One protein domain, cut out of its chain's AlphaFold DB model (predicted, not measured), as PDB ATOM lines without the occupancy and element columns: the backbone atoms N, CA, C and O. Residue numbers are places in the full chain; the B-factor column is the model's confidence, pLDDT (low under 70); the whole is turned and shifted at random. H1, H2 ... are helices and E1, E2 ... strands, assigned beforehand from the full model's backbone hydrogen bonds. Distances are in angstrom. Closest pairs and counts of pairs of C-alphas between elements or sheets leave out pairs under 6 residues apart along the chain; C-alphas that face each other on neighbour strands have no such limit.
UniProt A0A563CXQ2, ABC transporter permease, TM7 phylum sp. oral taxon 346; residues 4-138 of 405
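What this domain is: This is residues 4 to 138 of the 405 residues of the protein "ABC transporter permease" of TM7 phylum sp. oral taxon 346 (UniProt A0A563CXQ2). A long two-stranded ribbon, E1 and E4, joins two ends of an elongated shape: H1 and H2 lie near one end of the ribbon, and beyond the other end H3 packs on the small hairpin of E2 and E3, with residues 102 to 107 of H4 sticking out. The 135 printed residues hold four named helices and four named strands, in the order H1 H2 E1 H3 E2 E3 H4 E4, class mixed. Both two-stranded sheets are antiparallel. The whole is extended, with a radius of gyration of the C-alphas of 22.7 A and spans of 67 by 43 by 29 A.

How they stand to each other: Start at H1, residues 4 to 9, which is close to but not clearly touching H2, residues 21 to 34; their closest C-alphas, Glu 7 and Val 31, are 6.9 A apart. Next find E1, residues 39 to 45, antiparallel to E4, residues 123 to 129, with N 42 and O 126 2.9 A apart. H3, residues 47 to 65, comes closest to E2, residues 77 to 80, at the C-alphas of Ala 56 and Tyr 79, 4.8 A apart. E2 and E3, residues 91 to 95, form a hairpin, with N 78 and O 94 2.8 A apart. H4, residues 99 to 114, is apart from H3. In the four helices every O i to N i+4 pair is within hydrogen-bond range.

Where its parts are: Find C-alpha 4 at (195.641, 215.035, 142.269), where H1 begins. H2 is 19.9 A long, E1 19.3 A, H3 26.6 A and H4 22.6 A. E4, 19.5 A long, ends at C-alpha 129, (196.009, 198.496, 145.200).

The domain as a whole: Look for the two farthest C-alphas at Arg 22 and Glu 100, 68.1 A apart. The printed part has no cut; the links H1 to H2 and H3 to E2 are long. Low confidence, under 70, includes residues 17 to 22 and 133 to 138.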
ATOM      1  N   ASN A   4     194.521 214.374 141.600       62.31
ATOM      2  CA  ASN A   4     195.641 215.035 142.269       62.31
ATOM      3  C   ASN A   4     196.399 214.123 143.254       62.31
ATOM      4  O   ASN A   4     197.595 214.292 143.466       62.31
ATOM      5  N   THR A   5     195.723 213.154 143.868       64.06
ATOM      6  CA  THR A   5     196.326 212.232 144.830       64.06
ATOM      7  C   THR A   5     197.016 211.094 144.093       64.06
ATOM      8  O   THR A   5     198.102 210.693 144.492       64.06
ATOM      9  N   ILE A   6     196.445 210.635 142.977       67.12
ATOM     10  CA  ILE A   6     197.098 209.671 142.079       67.12
ATOM     11  C   ILE A   6     198.333 210.307 141.429       67.12
ATOM     12  O   ILE A   6     199.392 209.696 141.401       67.12
ATOM     13  N   GLU A   7     198.238 211.556 140.979       71.94
ATOM     14  CA  GLU A   7     199.364 212.320 140.436       71.94
ATOM     15  C   GLU A   7     200.475 212.508 141.473       71.94
ATOM     16  O   GLU A   7     201.642 212.318 141.146       71.94
ATOM     17  N   ARG A   8     200.128 212.782 142.739       73.50
ATOM     18  CA  ARG A   8     201.102 212.805 143.844       73.50
ATOM     19  C   ARG A   8     201.757 211.445 144.078       73.50
ATOM     20  O   ARG A   8     202.964 211.398 144.281       73.50
ATOM     21  N   LEU A   9     200.994 210.349 144.029       73.69
ATOM     22  CA  LEU A   9     201.547 208.990 144.124       73.69
ATOM     23  C   LEU A   9     202.471 208.658 142.944       73.69
ATOM     24  O   LEU A   9     203.427 207.909 143.108       73.69
ATOM     25  N   LEU A  10     202.204 209.235 141.772       81.62
ATOM     26  CA  LEU A  10     203.035 209.134 140.573       81.62
ATOM     27  C   LEU A  10     204.181 210.163 140.534       81.62
ATOM     28  O   LEU A  10     204.872 210.238 139.520       81.62
ATOM     29  N   ALA A  11     204.373 210.954 141.598       83.06
ATOM     30  CA  ALA A  11     205.358 212.035 141.681       83.06
ATOM     31  C   ALA A  11     205.293 213.019 140.494       83.06
ATOM     32  O   ALA A  11     206.315 213.491 140.001       83.06
ATOM     33  N   MET A  12     204.085 213.310 140.005       80.06
ATOM     34  CA  MET A  12     203.876 214.230 138.891       80.06
ATOM     35  C   MET A  12     203.636 215.653 139.393       80.06
ATOM     36  O   MET A  12     202.835 215.876 140.305       80.06
ATOM     37  N   ASP A  13     204.256 216.630 138.733       78.94
ATOM     38  CA  ASP A  13     204.030 218.043 139.032       78.94
ATOM     39  C   ASP A  13     202.606 218.482 138.682       78.94
ATOM     40  O   ASP A  13     202.008 218.009 137.700       78.94
ATOM     41  N   LYS A  14     202.080 219.430 139.469       74.38
ATOM     42  CA  LYS A  14     200.784 220.064 139.207       74.38
ATOM     43  C   LYS A  14     200.847 220.762 137.846       74.38
ATOM     44  O   LYS A  14     201.761 221.542 137.586       74.38
ATOM     45  N   LEU A  15     199.854 220.519 136.992       72.44
ATOM     46  CA  LEU A  15     199.704 221.301 135.769       72.44
ATOM     47  C   LEU A  15     199.434 222.778 136.098       72.44
ATOM     48  O   LEU A  15     198.712 223.062 137.061       72.44
ATOM     49  N   PRO A  16     199.970 223.717 135.297       72.56
ATOM     50  CA  PRO A  16     199.591 225.116 135.402       72.56
ATOM     51  C   PRO A  16     198.099 225.264 135.098       72.56
ATOM     52  O   PRO A  16     197.550 224.554 134.250       72.56
ATOM     53  N   ASP A  17     197.440 226.211 135.761       61.31
ATOM     54  CA  ASP A  17     195.995 226.406 135.600       61.31
ATOM     55  C   ASP A  17     195.636 226.834 134.150       61.31
ATOM     56  O   ASP A  17     194.538 226.552 133.669       61.31
ATOM     57  N   SER A  18     196.606 227.396 133.410       67.69
ATOM     58  CA  SER A  18     196.534 227.747 131.981       67.69
ATOM     59  C   SER A  18     196.778 226.585 131.003       67.69
ATOM     60  O   SER A  18     196.817 226.808 129.794       67.69
ATOM     61  N   ALA A  19     196.959 225.349 131.484       68.88
ATOM     62  CA  ALA A  19     197.203 224.203 130.611       68.88
ATOM     63  C   ALA A  19     196.046 223.976 129.622       68.88
ATOM     64  O   ALA A  19     194.867 223.957 130.000       68.88
ATOM     65  N   SER A  20     196.402 223.751 128.356       69.06
ATOM     66  CA  SER A  20     195.448 223.469 127.276       69.06
ATOM     67  C   SER A  20     194.663 222.177 127.531       69.06
ATOM     68  O   SER A  20     195.140 221.259 128.206       69.06
ATOM     69  N   ALA A  21     193.467 222.062 126.943       63.16
ATOM     70  CA  ALA A  21     192.653 220.846 127.026       63.16
ATOM     71  C   ALA A  21     193.421 219.599 126.549       63.16
ATOM     72  O   ALA A  21     193.327 218.533 127.155       63.16
ATOM     73  N   ARG A  22     194.268 219.751 125.524       66.62
ATOM     74  CA  ARG A  22     195.124 218.683 125.001       66.62
ATOM     75  C   ARG A  22     196.170 218.207 126.012       66.62
ATOM     76  O   ARG A  22     196.341 217.004 126.175       66.62
ATOM     77  N   GLN A  23     196.824 219.126 126.724       71.19
ATOM     78  CA  GLN A  23     197.772 218.782 127.795       71.19
ATOM     79  C   GLN A  23     197.075 218.078 128.966       71.19
ATOM     80  O   GLN A  23     197.609 217.118 129.519       71.19
ATOM     81  N   LYS A  24     195.867 218.524 129.326       67.69
ATOM     82  CA  LYS A  24     195.051 217.889 130.373       67.69
ATOM     83  C   LYS A  24     194.621 216.471 129.976       67.69
ATOM     84  O   LYS A  24     194.717 215.555 130.789       67.69
ATOM     85  N   LEU A  25     194.223 216.269 128.718       67.56
ATOM     86  CA  LEU A  25     193.881 214.952 128.177       67.56
ATOM     87  C   LEU A  25     195.089 214.007 128.152       67.56
ATOM     88  O   LEU A  25     194.969 212.851 128.550       67.56
ATOM     89  N   ASP A  26     196.250 214.483 127.711       75.88
ATOM     90  CA  ASP A  26     197.478 213.682 127.672       75.88
ATOM     91  C   ASP A  26     197.943 213.270 129.079       75.88
ATOM     92  O   ASP A  26     198.296 212.111 129.329       75.88
ATOM     93  N   ARG A  27     197.813 214.185 130.051       75.69
ATOM     94  CA  ARG A  27     198.020 213.859 131.466       75.69
ATOM     95  C   ARG A  27     197.057 212.775 131.933       75.69
ATOM     96  O   ARG A  27     197.499 211.824 132.571       75.69
ATOM     97  N   LEU A  28     195.771 212.887 131.605       73.19
ATOM     98  CA  LEU A  28     194.771 211.892 131.988       73.19
ATOM     99  C   LEU A  28     195.091 210.507 131.404       73.19
ATOM    100  O   LEU A  28     194.950 209.510 132.113       73.19
ATOM    101  N   LYS A  29     195.563 210.430 130.152       76.19
ATOM    102  CA  LYS A  29     196.038 209.175 129.538       76.19
ATOM    103  C   LYS A  29     197.204 208.587 130.323       76.19
ATOM    104  O   LYS A  29     197.126 207.443 130.762       76.19
ATOM    105  N   THR A  30     198.214 209.408 130.597       80.19
ATOM    106  CA  THR A  30     199.393 209.006 131.374       80.19
ATOM    107  C   THR A  30     199.005 208.495 132.764       80.19
ATOM    108  O   THR A  30     199.511 207.470 133.217       80.19
ATOM    109  N   VAL A  31     198.079 209.182 133.441       77.56
ATOM    110  CA  VAL A  31     197.566 208.762 134.748       77.56
ATOM    111  C   VAL A  31     196.825 207.432 134.628       77.56
ATOM    112  O   VAL A  31     197.093 206.540 135.420       77.56
ATOM    113  N   ARG A  32     195.941 207.242 133.640       75.31
ATOM    114  CA  ARG A  32     195.215 205.970 133.451       75.31
ATOM    115  C   ARG A  32     196.153 204.795 133.174       75.31
ATOM    116  O   ARG A  32     195.945 203.723 133.737       75.31
ATOM    117  N   GLU A  33     197.184 205.002 132.362       79.00
ATOM    118  CA  GLU A  33     198.184 203.979 132.038       79.00
ATOM    119  C   GLU A  33     199.038 203.608 133.257       79.00
ATOM    120  O   GLU A  33     199.222 202.429 133.561       79.00
ATOM    121  N   ARG A  34     199.533 204.612 133.994       83.19
ATOM    122  CA  ARG A  34     200.493 204.408 135.092       83.19
ATOM    123  C   ARG A  34     199.854 204.178 136.457       83.19
ATOM    124  O   ARG A  34     200.534 203.722 137.368       83.19
ATOM    125  N   ALA A  35     198.571 204.491 136.628       78.06
ATOM    126  CA  ALA A  35     197.891 204.315 137.909       78.06
ATOM    127  C   ALA A  35     197.723 202.841 138.289       78.06
ATOM    128  O   ALA A  35     197.630 202.525 139.477       78.06
ATOM    129  N   SER A  36     197.668 201.939 137.305       78.38
ATOM    130  CA  SER A  36     197.526 200.511 137.575       78.38
ATOM    131  C   SER A  36     198.752 199.973 138.319       78.38
ATOM    132  O   SER A  36     199.895 200.213 137.942       78.38
ATOM    133  N   GLY A  37     198.520 199.255 139.416       75.62
ATOM    134  CA  GLY A  37     199.589 198.661 140.216       75.62
ATOM    135  C   GLY A  37     200.130 199.541 141.341       75.62
ATOM    136  O   GLY A  37     200.807 199.002 142.214       75.62
ATOM    137  N   LEU A  38     199.781 200.832 141.392       82.06
ATOM    138  CA  LEU A  38     200.119 201.679 142.535       82.06
ATOM    139  C   LEU A  38     199.450 201.176 143.813       82.06
ATOM    140  O   LEU A  38     198.311 200.705 143.803       82.06
ATOM    141  N   THR A  39     200.148 201.331 144.931       81.25
ATOM    142  CA  THR A  39     199.629 200.996 146.254       81.25
ATOM    143  C   THR A  39     199.658 202.209 147.157       81.25
ATOM    144  O   THR A  39     200.640 202.948 147.174       81.25
ATOM    145  N   PHE A  40     198.606 202.389 147.943       77.00
ATOM    146  CA  PHE A  40     198.566 203.417 148.972       77.00
ATOM    147  C   PHE A  40     197.951 202.863 150.249       77.00
ATOM    148  O   PHE A  40     197.183 201.901 150.222       77.00
ATOM    149  N   GLN A  41     198.305 203.470 151.374       72.31
ATOM    150  CA  GLN A  41     197.759 203.117 152.674       72.31
ATOM    151  C   GLN A  41     196.813 204.214 153.132       72.31
ATOM    152  O   GLN A  41     197.111 205.401 152.997       72.31
ATOM    153  N   MET A  42     195.674 203.817 153.684       71.56
ATOM    154  CA  MET A  42     194.783 204.726 154.390       71.56
ATOM    155  C   MET A  42     194.545 204.217 155.803       71.56
ATOM    156  O   MET A  42     194.555 203.014 156.069       71.56
ATOM    157  N   CYS A  43     194.338 205.160 156.710       71.06
ATOM    158  CA  CYS A  43     193.973 204.851 158.075       71.06
ATOM    159  C   CYS A  43     192.462 204.636 158.158       71.06
ATOM    160  O   CYS A  43     191.699 205.596 158.041       71.06
ATOM    161  N   TYR A  44     192.038 203.392 158.358       76.38
ATOM    162  CA  TYR A  44     190.652 203.086 158.682       76.38
ATOM    163  C   TYR A  44     190.401 203.338 160.165       76.38
ATOM    164  O   TYR A  44     191.236 202.986 161.000       76.38
ATOM    165  N   ARG A  45     189.247 203.935 160.477       71.19
ATOM    166  CA  ARG A  45     188.764 204.179 161.838       71.19
ATOM    167  C   ARG A  45     187.273 203.886 161.899       71.19
ATOM    168  O   ARG A  45     186.513 204.467 161.123       71.19
ATOM    169  N   ASN A  46     186.859 203.036 162.831       74.38
ATOM    170  CA  ASN A  46     185.439 202.790 163.070       74.38
ATOM    171  C   ASN A  46     184.749 203.990 163.754       74.38
ATOM    172  O   ASN A  46     185.412 204.908 164.245       74.38
ATOM    173  N   ASP A  47     183.416 203.968 163.819       75.06
ATOM    174  CA  ASP A  47     182.607 205.073 164.361       75.06
ATOM    175  C   ASP A  47     182.976 205.438 165.806       75.06
ATOM    176  O   ASP A  47     182.997 206.614 166.177       75.06
ATOM    177  N   VAL A  48     183.333 204.440 166.623       80.12
ATOM    178  CA  VAL A  48     183.771 204.642 168.014       80.12
ATOM    179  C   VAL A  48     185.084 205.428 168.067       80.12
ATOM    180  O   VAL A  48     185.171 206.423 168.785       80.12
ATOM    181  N   SER A  49     186.091 205.024 167.281       78.69
ATOM    182  CA  SER A  49     187.381 205.724 167.190       78.69
ATOM    183  C   SER A  49     187.204 207.154 166.668       78.69
ATOM    184  O   SER A  49     187.744 208.103 167.239       78.69
ATOM    185  N   GLN A  50     186.377 207.342 165.634       72.94
ATOM    186  CA  GLN A  50     186.075 208.673 165.102       72.94
ATOM    187  C   GLN A  50     185.389 209.566 166.143       72.94
ATOM    188  O   GLN A  50     185.794 210.715 166.319       72.94
ATOM    189  N   THR A  51     184.414 209.031 166.881       76.88
ATOM    190  CA  THR A  51     183.714 209.762 167.948       76.88
ATOM    191  C   THR A  51     184.681 210.189 169.051       76.88
ATOM    192  O   THR A  51     184.644 211.340 169.479       76.88
ATOM    193  N   GLN A  52     185.600 209.315 169.471       82.94
ATOM    194  CA  GLN A  52     186.610 209.653 170.482       82.94
ATOM    195  C   GLN A  52     187.571 210.751 170.006       82.94
ATOM    196  O   GLN A  52     187.926 211.639 170.778       82.94
ATOM    197  N   ILE A  53     187.967 210.741 168.729       77.25
ATOM    198  CA  ILE A  53     188.814 211.796 168.147       77.25
ATOM    199  C   ILE A  53     188.055 213.127 168.066       77.25
ATOM    200  O   ILE A  53     188.614 214.169 168.410       77.25
ATOM    201  N   GLN A  54     186.782 213.113 167.658       77.81
ATOM    202  CA  GLN A  54     185.946 214.318 167.644       77.81
ATOM    203  C   GLN A  54     185.744 214.876 169.055       77.81
ATOM    204  O   GLN A  54     185.883 216.083 169.262       77.81
ATOM    205  N   GLN A  55     185.514 214.001 170.039       80.50
ATOM    206  CA  GLN A  55     185.469 214.375 171.451       80.50
ATOM    207  C   GLN A  55     186.794 214.994 171.906       80.50
ATOM    208  O   GLN A  55     186.772 216.060 172.510       80.50
ATOM    209  N   ALA A  56     187.947 214.411 171.562       79.12
ATOM    210  CA  ALA A  56     189.258 214.980 171.885       79.12
ATOM    211  C   ALA A  56     189.444 216.393 171.296       79.12
ATOM    212  O   ALA A  56     189.879 217.310 171.994       79.12
ATOM    213  N   LEU A  57     189.066 216.599 170.026       79.00
ATOM    214  CA  LEU A  57     189.119 217.907 169.359       79.00
ATOM    215  C   LEU A  57     188.177 218.927 170.009       79.00
ATOM    216  O   LEU A  57     188.530 220.099 170.159       79.00
ATOM    217  N   GLN A  58     186.967 218.506 170.374       80.38
ATOM    218  CA  GLN A  58     185.997 219.358 171.052       80.38
ATOM    219  C   GLN A  58     186.485 219.741 172.451       80.38
ATOM    220  O   GLN A  58     186.540 220.926 172.767       80.38
ATOM    221  N   GLN A  59     186.953 218.770 173.236       81.62
ATOM    222  CA  GLN A  59     187.519 218.990 174.565       81.62
ATOM    223  C   GLN A  59     188.729 219.925 174.516       81.62
ATOM    224  O   GLN A  59     188.839 220.830 175.339       81.62
ATOM    225  N   GLN A  60     189.627 219.766 173.540       81.38
ATOM    226  CA  GLN A  60     190.776 220.657 173.388       81.38
ATOM    227  C   GLN A  60     190.338 222.095 173.078       81.38
ATOM    228  O   GLN A  60     190.868 223.033 173.681       81.38
ATOM    229  N   ARG A  61     189.341 222.275 172.199       82.31
ATOM    230  CA  ARG A  61     188.750 223.589 171.899       82.31
ATOM    231  C   ARG A  61     188.080 224.200 173.129       82.31
ATOM    232  O   ARG A  61     188.401 225.336 173.470       82.31
ATOM    233  N   GLU A  62     187.243 223.453 173.840       83.88
ATOM    234  CA  GLU A  62     186.535 223.912 175.043       83.88
ATOM    235  C   GLU A  62     187.493 224.269 176.187       83.88
ATOM    236  O   GLU A  62     187.381 225.350 176.771       83.88
ATOM    237  N   ILE A  63     188.487 223.418 176.460       82.06
ATOM    238  CA  ILE A  63     189.529 223.692 177.458       82.06
ATOM    239  C   ILE A  63     190.315 224.941 177.056       82.06
ATOM    240  O   ILE A  63     190.599 225.765 177.916       82.06
ATOM    241  N   SER A  64     190.652 225.108 175.769       80.62
ATOM    242  CA  SER A  64     191.385 226.285 175.288       80.62
ATOM    243  C   SER A  64     190.583 227.585 175.392       80.62
ATOM    244  O   SER A  64     191.135 228.599 175.816       80.62
ATOM    245  N   ALA A  65     189.287 227.544 175.078       82.25
ATOM    246  CA  ALA A  65     188.390 228.694 175.116       82.25
ATOM    247  C   ALA A  65     188.047 229.127 176.549       82.25
ATOM    248  O   ALA A  65     187.821 230.309 176.805       82.25
ATOM    249  N   ASN A  66     188.035 228.187 177.499       82.50
ATOM    250  CA  ASN A  66     187.681 228.449 178.892       82.50
ATOM    251  C   ASN A  66     188.892 228.528 179.840       82.50
ATOM    252  O   ASN A  66     188.692 228.596 181.051       82.50
ATOM    253  N   LYS A  67     190.135 228.602 179.325       75.00
ATOM    254  CA  LYS A  67     191.377 228.687 180.133       75.00
ATOM    255  C   LYS A  67     191.355 229.767 181.222       75.00
ATOM    256  O   LYS A  67     192.002 229.595 182.248       75.00
ATOM    257  N   ASN A  68     190.621 230.857 180.998       77.19
ATOM    258  CA  ASN A  68     190.604 232.033 181.872       77.19
ATOM    259  C   ASN A  68     189.330 232.155 182.733       77.19
ATOM    260  O   ASN A  68     189.183 233.138 183.458       77.19
ATOM    261  N   LYS A  69     188.388 231.201 182.654       81.31
ATOM    262  CA  LYS A  69     187.141 231.234 183.436       81.31
ATOM    263  C   LYS A  69     187.310 230.456 184.741       81.31
ATOM    264  O   LYS A  69     187.599 229.265 184.710       81.31
ATOM    265  N   LYS A  70     187.092 231.125 185.878       69.94
ATOM    266  CA  LYS A  70     187.250 230.535 187.221       69.94
ATOM    267  C   LYS A  70     186.210 229.454 187.549       69.94
ATOM    268  O   LYS A  70     186.518 228.561 188.326       69.94
ATOM    269  N   ASP A  71     185.046 229.493 186.900       76.75
ATOM    270  CA  ASP A  71     183.935 228.555 187.139       76.75
ATOM    271  C   ASP A  71     183.930 227.353 186.175       76.75
ATOM    272  O   ASP A  71     182.983 226.567 186.147       76.75
ATOM    273  N   TYR A  72     184.961 227.206 185.335       75.06
ATOM    274  CA  TYR A  72     185.021 226.115 184.366       75.06
ATOM    275  C   TYR A  72     185.445 224.801 185.029       75.06
ATOM    276  O   TYR A  72     186.583 224.645 185.472       75.06
ATOM    277  N   GLN A  73     184.538 223.826 185.038       75.31
ATOM    278  CA  GLN A  73     184.842 222.459 185.449       75.31
ATOM    279  C   GLN A  73     185.369 221.660 184.257       75.31
ATOM    280  O   GLN A  73     184.705 221.514 183.231       75.31
ATOM    281  N   LYS A  74     186.593 221.147 184.391       76.06
ATOM    282  CA  LYS A  74     187.235 220.331 183.359       76.06
ATOM    283  C   LYS A  74     186.510 218.978 183.233       76.06
ATOM    284  O   LYS A  74     186.185 218.396 184.267       76.06
ATOM    285  N   PRO A  75     186.314 218.440 182.013       80.88
ATOM    286  CA  PRO A  75     185.743 217.106 181.832       80.88
ATOM    287  C   PRO A  75     186.518 216.034 182.608       80.88
ATOM    288  O   PRO A  75     187.753 216.050 182.616       80.88
ATOM    289  N   SER A  76     185.795 215.092 183.220       80.12
ATOM    290  CA  SER A  76     186.368 214.007 184.031       80.12
ATOM    291  C   SER A  76     187.125 212.964 183.202       80.12
ATOM    292  O   SER A  76     188.048 212.331 183.708       80.12
ATOM    293  N   LEU A  77     186.792 212.812 181.918       83.94
ATOM    294  CA  LEU A  77     187.526 211.984 180.961       83.94
ATOM    295  C   LEU A  77     188.045 212.854 179.821       83.94
ATOM    296  O   LEU A  77     187.264 213.534 179.160       83.94
ATOM    297  N   ILE A  78     189.350 212.808 179.571       83.44
ATOM    298  CA  ILE A  78     190.010 213.593 178.528       83.44
ATOM    299  C   ILE A  78     190.726 212.654 177.577       83.44
ATOM    300  O   ILE A  78     191.570 211.859 177.999       83.44
ATOM    301  N   TYR A  79     190.440 212.801 176.289       85.69
ATOM    302  CA  TYR A  79     191.134 212.088 175.227       85.69
ATOM    303  C   TYR A  79     192.261 212.944 174.633       85.69
ATOM    304  O   TYR A  79     192.118 214.149 174.433       85.69
ATOM    305  N   ALA A  80     193.394 212.311 174.340       83.62
ATOM    306  CA  ALA A  80     194.474 212.860 173.534       83.62
ATOM    307  C   ALA A  80     194.289 212.472 172.065       83.62
ATOM    308  O   ALA A  80     193.877 211.351 171.743       83.62
ATOM    309  N   LEU A  81     194.657 213.398 171.178       80.94
ATOM    310  CA  LEU A  81     194.697 213.138 169.745       80.94
ATOM    311  C   LEU A  81     195.764 212.075 169.432       80.94
ATOM    312  O   LEU A  81     196.866 212.145 169.983       80.94
ATOM    313  N   PRO A  82     195.454 211.098 168.564       80.56
ATOM    314  CA  PRO A  82     196.426 210.103 168.136       80.56
ATOM    315  C   PRO A  82     197.506 210.719 167.240       80.56
ATOM    316  O   PRO A  82     197.289 211.746 166.593       80.56
ATOM    317  N   ASP A  83     198.658 210.050 167.162       77.44
ATOM    318  CA  ASP A  83     199.716 210.395 166.211       77.44
ATOM    319  C   ASP A  83     199.190 210.241 164.773       77.44
ATOM    320  O   ASP A  83     198.705 209.174 164.370       77.44
ATOM    321  N   SER A  84     199.279 211.321 163.994       65.88
ATOM    322  CA  SER A  84     198.793 211.369 162.615       65.88
ATOM    323  C   SER A  84     199.539 210.402 161.693       65.88
ATOM    324  O   SER A  84     198.958 209.962 160.702       65.88
ATOM    325  N   ALA A  85     200.775 210.019 162.034       72.06
ATOM    326  CA  ALA A  85     201.600 209.114 161.237       72.06
ATOM    327  C   ALA A  85     201.347 207.621 161.516       72.06
ATOM    328  O   ALA A  85     201.719 206.786 160.694       72.06
ATOM    329  N   LYS A  86     200.724 207.259 162.648       79.44
ATOM    330  CA  LYS A  86     200.665 205.858 163.122       79.44
ATOM    331  C   LYS A  86     199.291 205.193 163.057       79.44
ATOM    332  O   LYS A  86     199.193 204.005 163.338       79.44
ATOM    333  N   CYS A  87     198.245 205.922 162.658       79.44
ATOM    334  CA  CYS A  87     196.870 205.404 162.600       79.44
ATOM    335  C   CYS A  87     196.423 204.724 163.909       79.44
ATOM    336  O   CYS A  87     195.879 203.622 163.918       79.44
ATOM    337  N   GLU A  88     196.670 205.382 165.036       84.19
ATOM    338  CA  GLU A  88     196.310 204.849 166.349       84.19
ATOM    339  C   GLU A  88     194.937 205.359 166.814       84.19
ATOM    340  O   GLU A  88     194.428 206.377 166.331       84.19
ATOM    341  N   ASN A  89     194.346 204.650 167.777       84.31
ATOM    342  CA  ASN A  89     193.158 205.105 168.497       84.31
ATOM    343  C   ASN A  89     193.485 206.306 169.401       84.31
ATOM    344  O   ASN A  89     194.627 206.483 169.837       84.31
ATOM    345  N   ALA A  90     192.465 207.103 169.730       82.75
ATOM    346  CA  ALA A  90     192.595 208.155 170.734       82.75
ATOM    347  C   ALA A  90     193.043 207.555 172.078       82.75
ATOM    348  O   ALA A  90     192.513 206.542 172.539       82.75
ATOM    349  N   ARG A  91     194.039 208.179 172.709       83.88
ATOM    350  CA  ARG A  91     194.580 207.725 173.998       83.88
ATOM    351  C   ARG A  91     193.882 208.470 175.127       83.88
ATOM    352  O   ARG A  91     193.542 209.638 174.974       83.88
ATOM    353  N   ILE A  92     193.687 207.833 176.276       85.50
ATOM    354  CA  ILE A  92     193.145 208.525 177.452       85.50
ATOM    355  C   ILE A  92     194.272 209.361 178.069       85.50
ATOM    356  O   ILE A  92     195.287 208.817 178.495       85.50
ATOM    357  N   ALA A  93     194.104 210.682 178.089       82.62
ATOM    358  CA  ALA A  93     195.062 211.626 178.665       82.62
ATOM    359  C   ALA A  93     194.859 211.813 180.175       82.62
ATOM    360  O   ALA A  93     195.816 212.045 180.905       82.62
ATOM    361  N   SER A  94     193.609 211.755 180.637       81.44
ATOM    362  CA  SER A  94     193.242 211.907 182.047       81.44
ATOM    363  C   SER A  94     191.876 211.275 182.290       81.44
ATOM    364  O   SER A  94     190.952 211.521 181.519       81.44
ATOM    365  N   ASP A  95     191.740 210.505 183.367       84.62
ATOM    366  CA  ASP A  95     190.470 209.906 183.795       84.62
ATOM    367  C   ASP A  95     190.304 210.072 185.312       84.62
ATOM    368  O   ASP A  95     190.896 209.335 186.101       84.62
ATOM    369  N   THR A  96     189.511 211.063 185.710       83.62
ATOM    370  CA  THR A  96     189.148 211.364 187.101       83.62
ATOM    371  C   THR A  96     187.714 210.940 187.426       83.62
ATOM    372  O   THR A  96     187.143 211.443 188.391       83.62
ATOM    373  N   ARG A  97     187.110 210.056 186.618       83.25
ATOM    374  CA  ARG A  97     185.749 209.551 186.852       83.25
ATOM    375  C   ARG A  97     185.654 208.748 188.149       83.25
ATOM    376  O   ARG A  97     186.592 208.017 188.493       83.25
ATOM    377  N   THR A  98     184.509 208.830 188.826       84.44
ATOM    378  CA  THR A  98     184.222 208.051 190.044       84.44
ATOM    379  C   THR A  98     184.060 206.555 189.738       84.44
ATOM    380  O   THR A  98     183.938 206.139 188.580       84.44
ATOM    381  N   ALA A  99     184.081 205.704 190.770       83.12
ATOM    382  CA  ALA A  99     183.893 204.260 190.598       83.12
ATOM    383  C   ALA A  99     182.497 203.937 190.029       83.12
ATOM    384  O   ALA A  99     182.345 203.031 189.206       83.12
ATOM    385  N   GLU A 100     181.495 204.721 190.416       81.00
ATOM    386  CA  GLU A 100     180.108 204.642 189.973       81.00
ATOM    387  C   GLU A 100     179.973 205.023 188.495       81.00
ATOM    388  O   GLU A 100     179.360 204.281 187.727       81.00
ATOM    389  N   GLU A 101     180.615 206.113 188.062       82.94
ATOM    390  CA  GLU A 101     180.633 206.548 186.659       82.94
ATOM    391  C   GLU A 101     181.313 205.514 185.750       82.94
ATOM    392  O   GLU A 101     180.820 205.211 184.662       82.94
ATOM    393  N   LYS A 102     182.419 204.912 186.208       86.25
ATOM    394  CA  LYS A 102     183.098 203.828 185.475       86.25
ATOM    395  C   LYS A 102     182.222 202.581 185.374       86.25
ATOM    396  O   LYS A 102     182.190 201.942 184.323       86.25
ATOM    397  N   LYS A 103     181.484 202.246 186.436       86.00
ATOM    398  CA  LYS A 103     180.540 201.120 186.446       86.00
ATOM    399  C   LYS A 103     179.348 201.372 185.518       86.00
ATOM    400  O   LYS A 103     178.923 200.455 184.822       86.00
ATOM    401  N   GLN A 104     178.838 202.602 185.462       86.56
ATOM    402  CA  GLN A 104     177.761 202.986 184.551       86.56
ATOM    403  C   GLN A 104     178.206 202.928 183.081       86.56
ATOM    404  O   GLN A 104     177.501 202.338 182.267       86.56
ATOM    405  N   ASP A 105     179.390 203.454 182.751       85.19
ATOM    406  CA  ASP A 105     179.977 203.370 181.402       85.19
ATOM    407  C   ASP A 105     180.215 201.909 180.979       85.19
ATOM    408  O   ASP A 105     179.889 201.515 179.860       85.19
ATOM    409  N   ALA A 106     180.711 201.066 181.891       86.38
ATOM    410  CA  ALA A 106     180.881 199.635 181.642       86.38
ATOM    411  C   ALA A 106     179.542 198.922 181.388       86.38
ATOM    412  O   ALA A 106     179.433 198.126 180.455       86.38
ATOM    413  N   ASN A 107     178.506 199.236 182.170       87.56
ATOM    414  CA  ASN A 107     177.168 198.677 181.979       87.56
ATOM    415  C   ASN A 107     176.534 199.142 180.662       87.56
ATOM    416  O   ASN A 107     175.916 198.330 179.975       87.56
ATOM    417  N   GLN A 108     176.719 200.410 180.279       84.56
ATOM    418  CA  GLN A 108     176.239 200.931 178.997       84.56
ATOM    419  C   GLN A 108     176.954 200.255 177.824       84.56
ATOM    420  O   GLN A 108     176.303 199.855 176.866       84.56
ATOM    421  N   LYS A 109     178.275 200.053 177.908       86.56
ATOM    422  CA  LYS A 109     179.034 199.296 176.899       86.56
ATOM    423  C   LYS A 109     178.559 197.850 176.790       86.56
ATOM    424  O   LYS A 109     178.445 197.331 175.683       86.56
ATOM    425  N   LEU A 110     178.259 197.205 177.918       86.56
ATOM    426  CA  LEU A 110     177.721 195.846 177.936       86.56
ATOM    427  C   LEU A 110     176.316 195.786 177.316       86.56
ATOM    428  O   LEU A 110     176.005 194.844 176.592       86.56
ATOM    429  N   PHE A 111     175.474 196.787 177.588       88.00
ATOM    430  CA  PHE A 111     174.164 196.939 176.958       88.00
ATOM    431  C   PHE A 111     174.322 197.116 175.445       88.00
ATOM    432  O   PHE A 111     173.863 196.267 174.690       88.00
ATOM    433  N   ASP A 112     175.054 198.137 175.003       84.31
ATOM    434  CA  ASP A 112     175.288 198.443 173.589       84.31
ATOM    435  C   ASP A 112     175.857 197.227 172.828       84.31
ATOM    436  O   ASP A 112     175.378 196.895 171.743       84.31
ATOM    437  N   SER A 113     176.799 196.495 173.436       83.12
ATOM    438  CA  SER A 113     177.356 195.256 172.879       83.12
ATOM    439  C   SER A 113     176.300 194.156 172.700       83.12
ATOM    440  O   SER A 113     176.263 193.512 171.650       83.12
ATOM    441  N   LYS A 114     175.390 193.967 173.668       83.31
ATOM    442  CA  LYS A 114     174.282 192.997 173.559       83.31
ATOM    443  C   LYS A 114     173.281 193.347 172.456       83.31
ATOM    444  O   LYS A 114     172.674 192.439 171.897       83.31
ATOM    445  N   PHE A 115     173.128 194.631 172.125       82.50
ATOM    446  CA  PHE A 115     172.290 195.104 171.015       82.50
ATOM    447  C   PHE A 115     173.048 195.187 169.677       82.50
ATOM    448  O   PHE A 115     172.539 195.754 168.713       82.50
ATOM    449  N   GLY A 116     174.253 194.610 169.596       74.44
ATOM    450  CA  GLY A 116     175.027 194.516 168.357       74.44
ATOM    451  C   GLY A 116     175.721 195.815 167.940       74.44
ATOM    452  O   GLY A 116     176.215 195.909 166.817       74.44
ATOM    453  N   LYS A 117     175.781 196.822 168.819       78.31
ATOM    454  CA  LYS A 117     176.515 198.060 168.559       78.31
ATOM    455  C   LYS A 117     177.995 197.851 168.862       78.31
ATOM    456  O   LYS A 117     178.360 197.290 169.895       78.31
ATOM    457  N   ASN A 118     178.857 198.320 167.963       74.25
ATOM    458  CA  ASN A 118     180.298 198.245 168.165       74.25
ATOM    459  C   ASN A 118     180.719 199.250 169.250       74.25
ATOM    460  O   ASN A 118     180.379 200.430 169.161       74.25
ATOM    461  N   THR A 119     181.423 198.785 170.280       75.75
ATOM    462  CA  THR A 119     181.809 199.590 171.454       75.75
ATOM    463  C   THR A 119     183.319 199.742 171.613       75.75
ATOM    464  O   THR A 119     183.764 200.590 172.389       75.75
ATOM    465  N   GLU A 120     184.114 198.979 170.861       81.62
ATOM    466  CA  GLU A 120     185.573 199.041 170.915       81.62
ATOM    467  C   GLU A 120     186.130 199.924 169.791       81.62
ATOM    468  O   GLU A 120     185.745 199.762 168.630       81.62
ATOM    469  N   PRO A 121     187.038 200.872 170.084       82.88
ATOM    470  CA  PRO A 121     187.681 201.667 169.048       82.88
ATOM    471  C   PRO A 121     188.674 200.807 168.260       82.88
ATOM    472  O   PRO A 121     189.571 200.182 168.828       82.88
ATOM    473  N   SER A 122     188.556 200.819 166.937       82.19
ATOM    474  CA  SER A 122     189.462 200.112 166.033       82.19
ATOM    475  C   SER A 122     190.018 201.089 165.009       82.19
ATOM    476  O   SER A 122     189.262 201.745 164.285       82.19
ATOM    477  N   SER A 123     191.348 201.182 164.966       80.50
ATOM    478  CA  SER A 123     192.094 201.926 163.954       80.50
ATOM    479  C   SER A 123     193.192 201.034 163.394       80.50
ATOM    480  O   SER A 123     193.934 200.410 164.152       80.50
ATOM    481  N   ARG A 124     193.277 200.942 162.067       82.44
ATOM    482  CA  ARG A 124     194.285 200.127 161.379       82.44
ATOM    483  C   ARG A 124     194.598 200.684 160.003       82.44
ATOM    484  O   ARG A 124     193.728 201.233 159.325       82.44
ATOM    485  N   PHE A 125     195.843 200.508 159.575       79.69
ATOM    486  CA  PHE A 125     196.212 200.789 158.197       79.69
ATOM    487  C   PHE A 125     195.649 199.721 157.270       79.69
ATOM    488  O   PHE A 125     195.838 198.524 157.482       79.69
ATOM    489  N   ILE A 126     194.990 200.175 156.211       76.50
ATOM    490  CA  ILE A 126     194.521 199.321 155.130       76.50
ATOM    491  C   ILE A 126     195.271 199.728 153.870       76.50
ATOM    492  O   ILE A 126     195.299 200.900 153.490       76.50
ATOM    493  N   SER A 127     195.912 198.741 153.248       81.50
ATOM    494  CA  SER A 127     196.635 198.916 151.994       81.50
ATOM    495  C   SER A 127     195.702 198.642 150.823       81.50
ATOM    496  O   SER A 127     195.089 197.581 150.743       81.50
ATOM    497  N   PHE A 128     195.628 199.588 149.898       77.25
ATOM    498  CA  PHE A 128     194.835 199.492 148.682       77.25
ATOM    499  C   PHE A 128     195.753 199.412 147.477       77.25
ATOM    500  O   PHE A 128     196.747 200.132 147.394       77.25
ATOM    501  N   LYS A 129     195.387 198.555 146.520       82.56
ATOM    502  CA  LYS A 129     196.009 198.496 145.200       82.56
ATOM    503  C   LYS A 129     195.083 199.147 144.184       82.56
ATOM    504  O   LYS A 129     193.932 198.740 144.035       82.56
ATOM    505  N   ILE A 130     195.599 200.138 143.474       78.06
ATOM    506  CA  ILE A 130     194.893 200.811 142.394       78.06
ATOM    507  C   ILE A 130     194.901 199.882 141.179       78.06
ATOM    508  O   ILE A 130     195.949 199.438 140.709       78.06
ATOM    509  N   VAL A 131     193.707 199.556 140.686       77.12
ATOM    510  CA  VAL A 131     193.511 198.660 139.533       77.12
ATOM    511  C   VAL A 131     193.156 199.406 138.254       77.12
ATOM    512  O   VAL A 131     193.299 198.859 137.168       77.12
ATOM    513  N   GLY A 132     192.724 200.659 138.373       70.62
ATOM    514  CA  GLY A 132     192.377 201.506 137.245       70.62
ATOM    515  C   GLY A 132     191.767 202.823 137.704       70.62
ATOM    516  O   GLY A 132     191.439 203.001 138.878       70.62
ATOM    517  N   VAL A 133     191.620 203.741 136.753       69.81
ATOM    518  CA  VAL A 133     190.982 205.042 136.953       69.81
ATOM    519  C   VAL A 133     189.823 205.135 135.973       69.81
ATOM    520  O   VAL A 133     190.034 205.169 134.761       69.81
ATOM    521  N   SER A 134     188.600 205.146 136.494       61.28
ATOM    522  CA  SER A 134     187.401 205.397 135.698       61.28
ATOM    523  C   SER A 134     187.103 206.896 135.654       61.28
ATOM    524  O   SER A 134     187.460 207.618 136.591       61.28
ATOM    525  N   PRO A 135     186.442 207.388 134.593       54.91
ATOM    526  CA  PRO A 135     185.803 208.693 134.664       54.91
ATOM    527  C   PRO A 135     184.794 208.733 135.809       54.91
ATOM    528  O   PRO A 135     184.237 207.704 136.208       54.91
ATOM    529  N   THR A 136     184.575 209.931 136.335       50.28
ATOM    530  CA  THR A 136     183.544 210.183 137.330       50.28
ATOM    531  C   THR A 136     182.184 209.824 136.731       50.28
ATOM    532  O   THR A 136     181.779 210.382 135.715       50.28
ATOM    533  N   THR A 137     181.498 208.859 137.332       44.50
ATOM    534  CA  THR A 137     180.104 208.511 137.027       44.50
ATOM    535  C   THR A 137     179.248 208.841 138.247       44.50
ATOM    536  O   THR A 137     179.781 208.857 139.356       44.50
ATOM    537  N   GLU A 138     177.947 209.099 138.062       43.22
ATOM    538  CA  GLU A 138     176.984 209.388 139.151       43.22
ATOM    539  C   GLU A 138     177.096 208.393 140.324       43.22
ATOM    540  O   GLU A 138     176.994 208.788 141.481       43.22
TER     541      GLU A 138